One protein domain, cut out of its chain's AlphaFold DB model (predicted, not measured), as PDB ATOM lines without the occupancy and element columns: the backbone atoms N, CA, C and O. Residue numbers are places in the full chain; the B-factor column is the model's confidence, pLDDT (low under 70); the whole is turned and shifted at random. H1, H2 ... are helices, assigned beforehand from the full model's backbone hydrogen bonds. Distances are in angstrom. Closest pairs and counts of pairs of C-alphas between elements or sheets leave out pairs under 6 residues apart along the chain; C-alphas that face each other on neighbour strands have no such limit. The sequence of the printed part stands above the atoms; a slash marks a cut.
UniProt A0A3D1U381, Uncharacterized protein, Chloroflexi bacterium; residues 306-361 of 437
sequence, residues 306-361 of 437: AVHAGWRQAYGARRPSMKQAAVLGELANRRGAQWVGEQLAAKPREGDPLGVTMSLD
ATOM      1  N   ALA A 306      30.681  36.270  -2.012       88.75
ATOM      2  CA  ALA A 306      31.159  36.828  -3.281       88.75
ATOM      3  C   ALA A 306      31.301  35.753  -4.376       88.75
ATOM      4  O   ALA A 306      30.863  35.948  -5.509       88.75
ATOM      5  N   VAL A 307      31.813  34.573  -4.014       90.12
ATOM      6  CA  VAL A 307      31.929  33.421  -4.922       90.12
ATOM      7  C   VAL A 307      30.546  32.906  -5.311       90.12
ATOM      8  O   VAL A 307      30.295  32.603  -6.474       90.12
ATOM      9  N   HIS A 308      29.616  32.851  -4.354       89.25
ATOM     10  CA  HIS A 308      28.238  32.441  -4.614       89.25
ATOM     11  C   HIS A 308      27.484  33.443  -5.511       89.25
ATOM     12  O   HIS A 308      26.686  33.032  -6.355       89.25
ATOM     13  N   ALA A 309      27.742  34.745  -5.361       89.31
ATOM     14  CA  ALA A 309      27.189  35.790  -6.221       89.31
ATOM     15  C   ALA A 309      27.723  35.681  -7.660       89.31
ATOM     16  O   ALA A 309      26.923  35.592  -8.592       89.31
ATOM     17  N   GLY A 310      29.046  35.574  -7.830       91.19
ATOM     18  CA  GLY A 310      29.673  35.373  -9.142       91.19
ATOM     19  C   GLY A 310      29.207  34.086  -9.824       91.19
ATOM     20  O   GLY A 310      28.865  34.087 -11.007       91.19
ATOM     21  N   TRP A 311      29.070  32.999  -9.059       92.94
ATOM     22  CA  TRP A 311      28.511  31.742  -9.554       92.94
ATOM     23  C   TRP A 311      27.072  31.899 -10.052       92.94
ATOM     24  O   TRP A 311      26.748  31.436 -11.145       92.94
ATOM     25  N   ARG A 312      26.201  32.570  -9.282       91.31
ATOM     26  CA  ARG A 312      24.814  32.817  -9.706       91.31
ATOM     27  C   ARG A 312      24.734  33.675 -10.963       91.31
ATOM     28  O   ARG A 312      23.846  33.460 -11.784       91.31
ATOM     29  N   GLN A 313      25.659  34.608 -11.144       90.69
ATOM     30  CA  GLN A 313      25.725  35.423 -12.351       90.69
ATOM     31  C   GLN A 313      26.168  34.608 -13.576       90.69
ATOM     32  O   GLN A 313      25.599  34.774 -14.656       90.69
ATOM     33  N   ALA A 314      27.129  33.696 -13.404       90.06
ATOM     34  CA  ALA A 314      27.659  32.839 -14.464       90.06
ATOM     35  C   ALA A 314      26.710  31.694 -14.862       90.06
ATOM     36  O   ALA A 314      26.469  31.476 -16.047       90.06
ATOM     37  N   TYR A 315      26.152  30.984 -13.876       89.56
ATOM     38  CA  TYR A 315      25.434  29.713 -14.056       89.56
ATOM     39  C   TYR A 315      23.961  29.750 -13.612       89.56
ATOM     40  O   TYR A 315      23.274  28.724 -13.636       89.56
ATOM     41  N   GLY A 316      23.450  30.913 -13.199       86.88
ATOM     42  CA  GLY A 316      22.063  31.085 -12.764       86.88
ATOM     43  C   GLY A 316      21.760  30.387 -11.434       86.88
ATOM     44  O   GLY A 316      22.565  30.375 -10.506       86.88
ATOM     45  N   ALA A 317      20.572  29.788 -11.321       85.19
ATOM     46  CA  ALA A 317      20.120  29.118 -10.096       85.19
ATOM     47  C   ALA A 317      20.783  27.748  -9.840       85.19
ATOM     48  O   ALA A 317      20.561  27.135  -8.793       85.19
ATOM     49  N   ARG A 318      21.582  27.238 -10.787       86.56
ATOM     50  CA  ARG A 318      22.228  25.928 -10.675       86.56
ATOM     51  C   ARG A 318      23.252  25.951  -9.545       86.56
ATOM     52  O   ARG A 318      24.129  26.804  -9.530       86.56
ATOM     53  N   ARG A 319      23.190  24.991  -8.620       83.06
ATOM     54  CA  ARG A 319      24.211  24.850  -7.568       83.06
ATOM     55  C   ARG A 319      25.498  24.226  -8.134       83.06
ATOM     56  O   ARG A 319      25.398  23.340  -8.989       83.06
ATOM     57  N   PRO A 320      26.686  24.639  -7.659       85.88
ATOM     58  CA  PRO A 320      27.929  23.965  -8.009       85.88
ATOM     59  C   PRO A 320      27.907  22.524  -7.493       85.88
ATOM     60  O   PRO A 320      27.431  22.249  -6.391       85.88
ATOM     61  N   SER A 321      28.431  21.593  -8.291       86.12
ATOM     62  CA  SER A 321      28.692  20.230  -7.819       86.12
ATOM     63  C   SER A 321      29.728  20.237  -6.690       86.12
ATOM     64  O   SER A 321      30.497  21.188  -6.559       86.12
ATOM     65  N   MET A 322      29.820  19.154  -5.910       73.44
ATOM     66  CA  MET A 322      30.818  19.049  -4.832       73.44
ATOM     67  C   MET A 322      32.254  19.297  -5.319       73.44
ATOM     68  O   MET A 322      33.015  19.990  -4.652       73.44
ATOM     69  N   LYS A 323      32.612  18.787  -6.508       74.50
ATOM     70  CA  LYS A 323      33.938  19.013  -7.106       74.50
ATOM     71  C   LYS A 323      34.153  20.484  -7.471       74.50
ATOM     72  O   LYS A 323      35.206  21.030  -7.177       74.50
ATOM     73  N   GLN A 324      33.151  21.136  -8.060       86.69
ATOM     74  CA  GLN A 324      33.228  22.561  -8.405       86.69
ATOM     75  C   GLN A 324      33.290  23.438  -7.152       86.69
ATOM     76  O   GLN A 324      34.086  24.365  -7.104       86.69
ATOM     77  N   ALA A 325      32.516  23.119  -6.115       82.81
ATOM     78  CA  ALA A 325      32.561  23.829  -4.842       82.81
ATOM     79  C   ALA A 325      33.933  23.699  -4.160       82.81
ATOM     80  O   ALA A 325      34.447  24.686  -3.645       82.81
ATOM     81  N   ALA A 326      34.559  22.519  -4.214       72.94
ATOM     82  CA  ALA A 326      35.918  22.330  -3.710       72.94
ATOM     83  C   ALA A 326      36.937  23.194  -4.475       72.94
ATOM     84  O   ALA A 326      37.700  23.928  -3.853       72.94
ATOM     85  N   VAL A 327      36.888  23.176  -5.814       81.50
ATOM     86  CA  VAL A 327      37.764  23.999  -6.670       81.50
ATOM     87  C   VAL A 327      37.568  25.494  -6.407       81.50
ATOM     88  O   VAL A 327      38.532  26.242  -6.303       81.50
ATOM     89  N   LEU A 328      36.324  25.944  -6.257       85.25
ATOM     90  CA  LEU A 328      36.002  27.336  -5.945       85.25
ATOM     91  C   LEU A 328      36.487  27.756  -4.556       85.25
ATOM     92  O   LEU A 328      36.983  28.868  -4.395       85.25
ATOM     93  N   GLY A 329      36.363  26.872  -3.563       77.50
ATOM     94  CA  GLY A 329      36.919  27.091  -2.231       77.50
ATOM     95  C   GLY A 329      38.442  27.211  -2.269       77.50
ATOM     96  O   GLY A 329      39.007  28.105  -1.647       77.50
ATOM     97  N   GLU A 330      39.107  26.365  -3.053       73.38
ATOM     98  CA  GLU A 330      40.555  26.421  -3.260       73.38
ATOM     99  C   GLU A 330      40.998  27.719  -3.942       73.38
ATOM    100  O   GLU A 330      41.892  28.400  -3.439       73.38
ATOM    101  N   LEU A 331      40.332  28.114  -5.028       76.56
ATOM    102  CA  LEU A 331      40.603  29.380  -5.711       76.56
ATOM    103  C   LEU A 331      40.391  30.579  -4.778       76.56
ATOM    104  O   LEU A 331      41.218  31.491  -4.750       76.56
ATOM    105  N   ALA A 332      39.323  30.566  -3.975       80.81
ATOM    106  CA  ALA A 332      39.014  31.652  -3.048       80.81
ATOM    107  C   ALA A 332      40.047  31.760  -1.922       80.81
ATOM    108  O   ALA A 332      40.375  32.868  -1.505       80.81
ATOM    109  N   ASN A 333      40.598  30.632  -1.470       70.75
ATOM    110  CA  ASN A 333      41.693  30.620  -0.504       70.75
ATOM    111  C   ASN A 333      43.005  31.138  -1.118       70.75
ATOM    112  O   ASN A 333      43.750  31.835  -0.437       70.75
ATOM    113  N   ARG A 334      43.292  30.824  -2.391       71.62
ATOM    114  CA  ARG A 334      44.530  31.261  -3.065       71.62
ATOM    115  C   ARG A 334      44.527  32.730  -3.484       71.62
ATOM    116  O   ARG A 334      45.559  33.386  -3.396       71.62
ATOM    117  N   ARG A 335      43.402  33.229  -4.000       76.50
ATOM    118  CA  ARG A 335      43.306  34.542  -4.670       76.50
ATOM    119  C   ARG A 335      42.351  35.521  -3.991       76.50
ATOM    120  O   ARG A 335      42.289  36.682  -4.381       76.50
ATOM    121  N   GLY A 336      41.621  35.069  -2.975       79.00
ATOM    122  CA  GLY A 336      40.574  35.836  -2.311       79.00
ATOM    123  C   GLY A 336      39.193  35.609  -2.932       79.00
ATOM    124  O   GLY A 336      39.030  35.454  -4.141       79.00
ATOM    125  N   ALA A 337      38.164  35.612  -2.082       84.69
ATOM    126  CA  ALA A 337      36.778  35.368  -2.487       84.69
ATOM    127  C   ALA A 337      36.208  36.428  -3.449       84.69
ATOM    128  O   ALA A 337      35.387  36.090  -4.299       84.69
ATOM    129  N   GLN A 338      36.634  37.688  -3.306       87.75
ATOM    130  CA  GLN A 338      36.256  38.803  -4.187       87.75
ATOM    131  C   GLN A 338      36.744  38.554  -5.616       87.75
ATOM    132  O   GLN A 338      35.933  38.484  -6.534       87.75
ATOM    133  N   TRP A 339      38.042  38.277  -5.770       91.75
ATOM    134  CA  TRP A 339      38.656  38.001  -7.067       91.75
ATOM    135  C   TRP A 339      37.954  36.851  -7.796       91.75
ATOM    136  O   TRP A 339      37.565  36.988  -8.950       91.75
ATOM    137  N   VAL A 340      37.706  35.730  -7.108       88.69
ATOM    138  CA  VAL A 340      36.996  34.587  -7.710       88.69
ATOM    139  C   VAL A 340      35.568  34.960  -8.117       88.69
ATOM    140  O   VAL A 340      35.115  34.562  -9.187       88.69
ATOM    141  N   GLY A 341      34.856  35.721  -7.281       90.44
ATOM    142  CA  GLY A 341      33.513  36.209  -7.597       90.44
ATOM    143  C   GLY A 341      33.486  37.071  -8.861       90.44
ATOM    144  O   GLY A 341      32.651  36.842  -9.735       90.44
ATOM    145  N   GLU A 342      34.429  38.003  -8.988       91.25
ATOM    146  CA  GLU A 342      34.574  38.890 -10.147       91.25
ATOM    147  C   GLU A 342      34.903  38.120 -11.430       91.25
ATOM    148  O   GLU A 342      34.255  38.334 -12.455       91.25
ATOM    149  N   GLN A 343      35.849  37.176 -11.377       92.19
ATOM    150  CA  GLN A 343      36.228  36.387 -12.555       92.19
ATOM    151  C   GLN A 343      35.083  35.495 -13.053       92.19
ATOM    152  O   GLN A 343      34.861  35.384 -14.258       92.19
ATOM    153  N   LEU A 344      34.296  34.913 -12.141       92.06
ATOM    154  CA  LEU A 344      33.090  34.172 -12.520       92.06
ATOM    155  C   LEU A 344      32.029  35.099 -13.128       92.06
ATOM    156  O   LEU A 344      31.405  34.754 -14.132       92.06
ATOM    157  N   ALA A 345      31.830  36.281 -12.540       89.69
ATOM    158  CA  ALA A 345      30.846  37.260 -12.996       89.69
ATOM    159  C   ALA A 345      31.171  37.857 -14.375       89.69
ATOM    160  O   ALA A 345      30.249  38.256 -15.093       89.69
ATOM    161  N   ALA A 346      32.451  37.885 -14.759       84.12
ATOM    162  CA  ALA A 346      32.948  38.524 -15.975       84.12
ATOM    163  C   ALA A 346      32.438  37.906 -17.292       84.12
ATOM    164  O   ALA A 346      32.584  38.547 -18.327       84.12
ATOM    165  N   LYS A 347      31.825  36.708 -17.264       71.75
ATOM    166  CA  LYS A 347      31.260  35.980 -18.425       71.75
ATOM    167  C   LYS A 347      32.147  36.058 -19.684       71.75
ATOM    168  O   LYS A 347      31.914  36.901 -20.554       71.75
ATOM    169  N   PRO A 348      33.145  35.169 -19.817       75.06
ATOM    170  CA  PRO A 348      34.029  35.177 -20.976       75.06
ATOM    171  C   PRO A 348      33.252  34.963 -22.285       75.06
ATOM    172  O   PRO A 348      32.238  34.267 -22.315       75.06
ATOM    173  N   ARG A 349      33.745  35.570 -23.375       71.56
ATOM    174  CA  ARG A 349      33.150  35.445 -24.721       71.56
ATOM    175  C   ARG A 349      33.230  34.014 -25.265       71.56
ATOM    176  O   ARG A 349      32.347  33.610 -26.012       71.56
ATOM    177  N   GLU A 350      34.250  33.259 -24.857       71.00
ATOM    178  CA  GLU A 350      34.448  31.846 -25.184       71.00
ATOM    179  C   GLU A 350      34.924  31.068 -23.945       71.00
ATOM    180  O   GLU A 350      35.723  31.569 -23.153       71.00
ATOM    181  N   GLY A 351      34.445  29.827 -23.796       78.81
ATOM    182  CA  GLY A 351      34.827  28.917 -22.711       78.81
ATOM    183  C   GLY A 351      33.902  28.929 -21.487       78.81
ATOM    184  O   GLY A 351      33.084  29.822 -21.283       78.81
ATOM    185  N   ASP A 352      34.027  27.889 -20.659       89.50
ATOM    186  CA  ASP A 352      33.306  27.774 -19.387       89.50
ATOM    187  C   ASP A 352      33.876  28.771 -18.350       89.50
ATOM    188  O   ASP A 352      35.091  28.758 -18.133       89.50
ATOM    189  N   PRO A 353      33.055  29.609 -17.680       89.12
ATOM    190  CA  PRO A 353      33.528  30.636 -16.741       89.12
ATOM    191  C   PRO A 353      34.474  30.120 -15.644       89.12
ATOM    192  O   PRO A 353      35.487  30.757 -15.339       89.12
ATOM    193  N   LEU A 354      34.192  28.945 -15.073       90.56
ATOM    194  CA  LEU A 354      35.067  28.295 -14.100       90.56
ATOM    195  C   LEU A 354      36.373  27.828 -14.756       90.56
ATOM    196  O   LEU A 354      37.445  28.081 -14.209       90.56
ATOM    197  N   GLY A 355      36.303  27.199 -15.931       86.69
ATOM    198  CA  GLY A 355      37.487  26.797 -16.698       86.69
ATOM    199  C   GLY A 355      38.412  27.969 -17.053       86.69
ATOM    200  O   GLY A 355      39.633  27.861 -16.906       86.69
ATOM    201  N   VAL A 356      37.845  29.112 -17.447       88.25
ATOM    202  CA  VAL A 356      38.601  30.341 -17.738       88.25
ATOM    203  C   VAL A 356      39.239  30.901 -16.465       88.25
ATOM    204  O   VAL A 356      40.437  31.181 -16.460       88.25
ATOM    205  N   THR A 357      38.494  30.956 -15.357       88.75
ATOM    206  CA  THR A 357      39.019  31.393 -14.050       88.75
ATOM    207  C   THR A 357      40.185  30.512 -13.580       88.75
ATOM    208  O   THR A 357      41.207  31.018 -13.121       88.75
ATOM    209  N   MET A 358      40.078  29.187 -13.740       87.62
ATOM    210  CA  MET A 358      41.156  28.245 -13.414       87.62
ATOM    211  C   MET A 358      42.393  28.438 -14.297       87.62
ATOM    212  O   MET A 358      43.519  28.274 -13.832       87.62
ATOM    213  N   SER A 359      42.194  28.755 -15.575       85.62
ATOM    214  CA  SER A 359      43.291  28.957 -16.527       85.62
ATOM    215  C   SER A 359      44.049  30.248 -16.220       85.62
ATOM    216  O   SER A 359      45.278  30.243 -16.194       85.62
ATOM    217  N   LEU A 360      43.319  31.310 -15.873       84.25
ATOM    218  CA  LEU A 360      43.893  32.568 -15.411       84.25
ATOM    219  C   LEU A 360      44.655  32.400 -14.086       84.25
ATOM    220  O   LEU A 360      45.773  32.889 -13.958       84.25
ATOM    221  N   ASP A 361      44.109  31.649 -13.122       82.12
ATOM    222  CA  ASP A 361      44.818  31.336 -11.872       82.12
ATOM    223  C   ASP A 361      46.129  30.577 -12.130       82.12
ATOM    224  O   ASP A 361      47.153  30.892 -11.519       82.12
TER     225      ASP A 361
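This is residues 306 to 361 of the 437 residues of an uncharacterized protein of Chloroflexi bacterium (UniProt A0A3D1U381). What shape does the printed part make? It is a small, rounded knot of four short helices: H1 and H3 lie side by side and run the same way, while H2 and H4 sit on one side of that pair, each set steeply to it. H3 touches the three other helices, and short loops join the parts. How much is there, and how closely is it built? The printed part has 56 residues, with four named helices in the order H1, H2, H3, H4 and no named strand; its class is all helix. It is compact, with a radius of gyration of the C-alphas of 9.9 A and spans of 25 by 22 by 18 A.

How does the first helix stand to the hub? H1, residues 306 to 315, touches the hub H3, residues 337 to 345, at a shallow tilt of 13 degrees, the same way; their closest C-alphas, of Val 307 and Gly 341, are 4.2 A apart. Which other helices touch the hub? H2, residues 322 to 335, touches H3 with residues 328 to 332 alone, at a steep tilt of 60 degrees, opposite ways; the closest C-alphas, of Ala 332 and Val 340, are 5.9 A apart. H4, residues 353 to 361, touches H3 at a steep tilt of 51 degrees, opposite ways, with the C-alphas of Leu 344 and Pro 353 closest at 5.5 A. The helix packing is mostly crossed, but only just: 1 of these 3 pairs is at a shallow tilt. Which pairs are close but not clearly touching? H1 and H2 are, with the C-alphas of Val 307 and Leu 328 closest at 7.4 A, and so are H1 and H4, with those of Ala 314 and Pro 353 closest at 6.7 A. H2 and H4 are too, at a tilt of 37 degrees, only just steep, with the C-alphas of Leu 331 and Asp 361 closest at 7.7 A. What do the backbones show? In H1, H2, H3 and H4 every O i to N i+4 pair is within hydrogen-bond range.

Where does H1 begin, and how long is it? Its C-alpha 306 is at (31.159, 36.828, -3.281), and it is 14.1 A long. How long are the others? H2 has 14 residues and is the longest, 19.9 A, from C-alpha 322 at (30.818, 19.049, -4.832); H3 is 12.2 A and H4 12.3 A long. Where does H4 end? C-alpha 361 is at (44.818, 31.336, -11.872).

How large is it? The two C-alphas farthest apart, of Asn 333 and Arg 349, are 26.1 A apart. Are there cuts or long links? The printed part has no cut; the link from H2 to H3 is tight, and those from H1 to H2 and from H3 to H4 are short. Where is confidence low? No printed residue is under 70; the mean pLDDT of the printed part is 84.2, and that of H2 is 77.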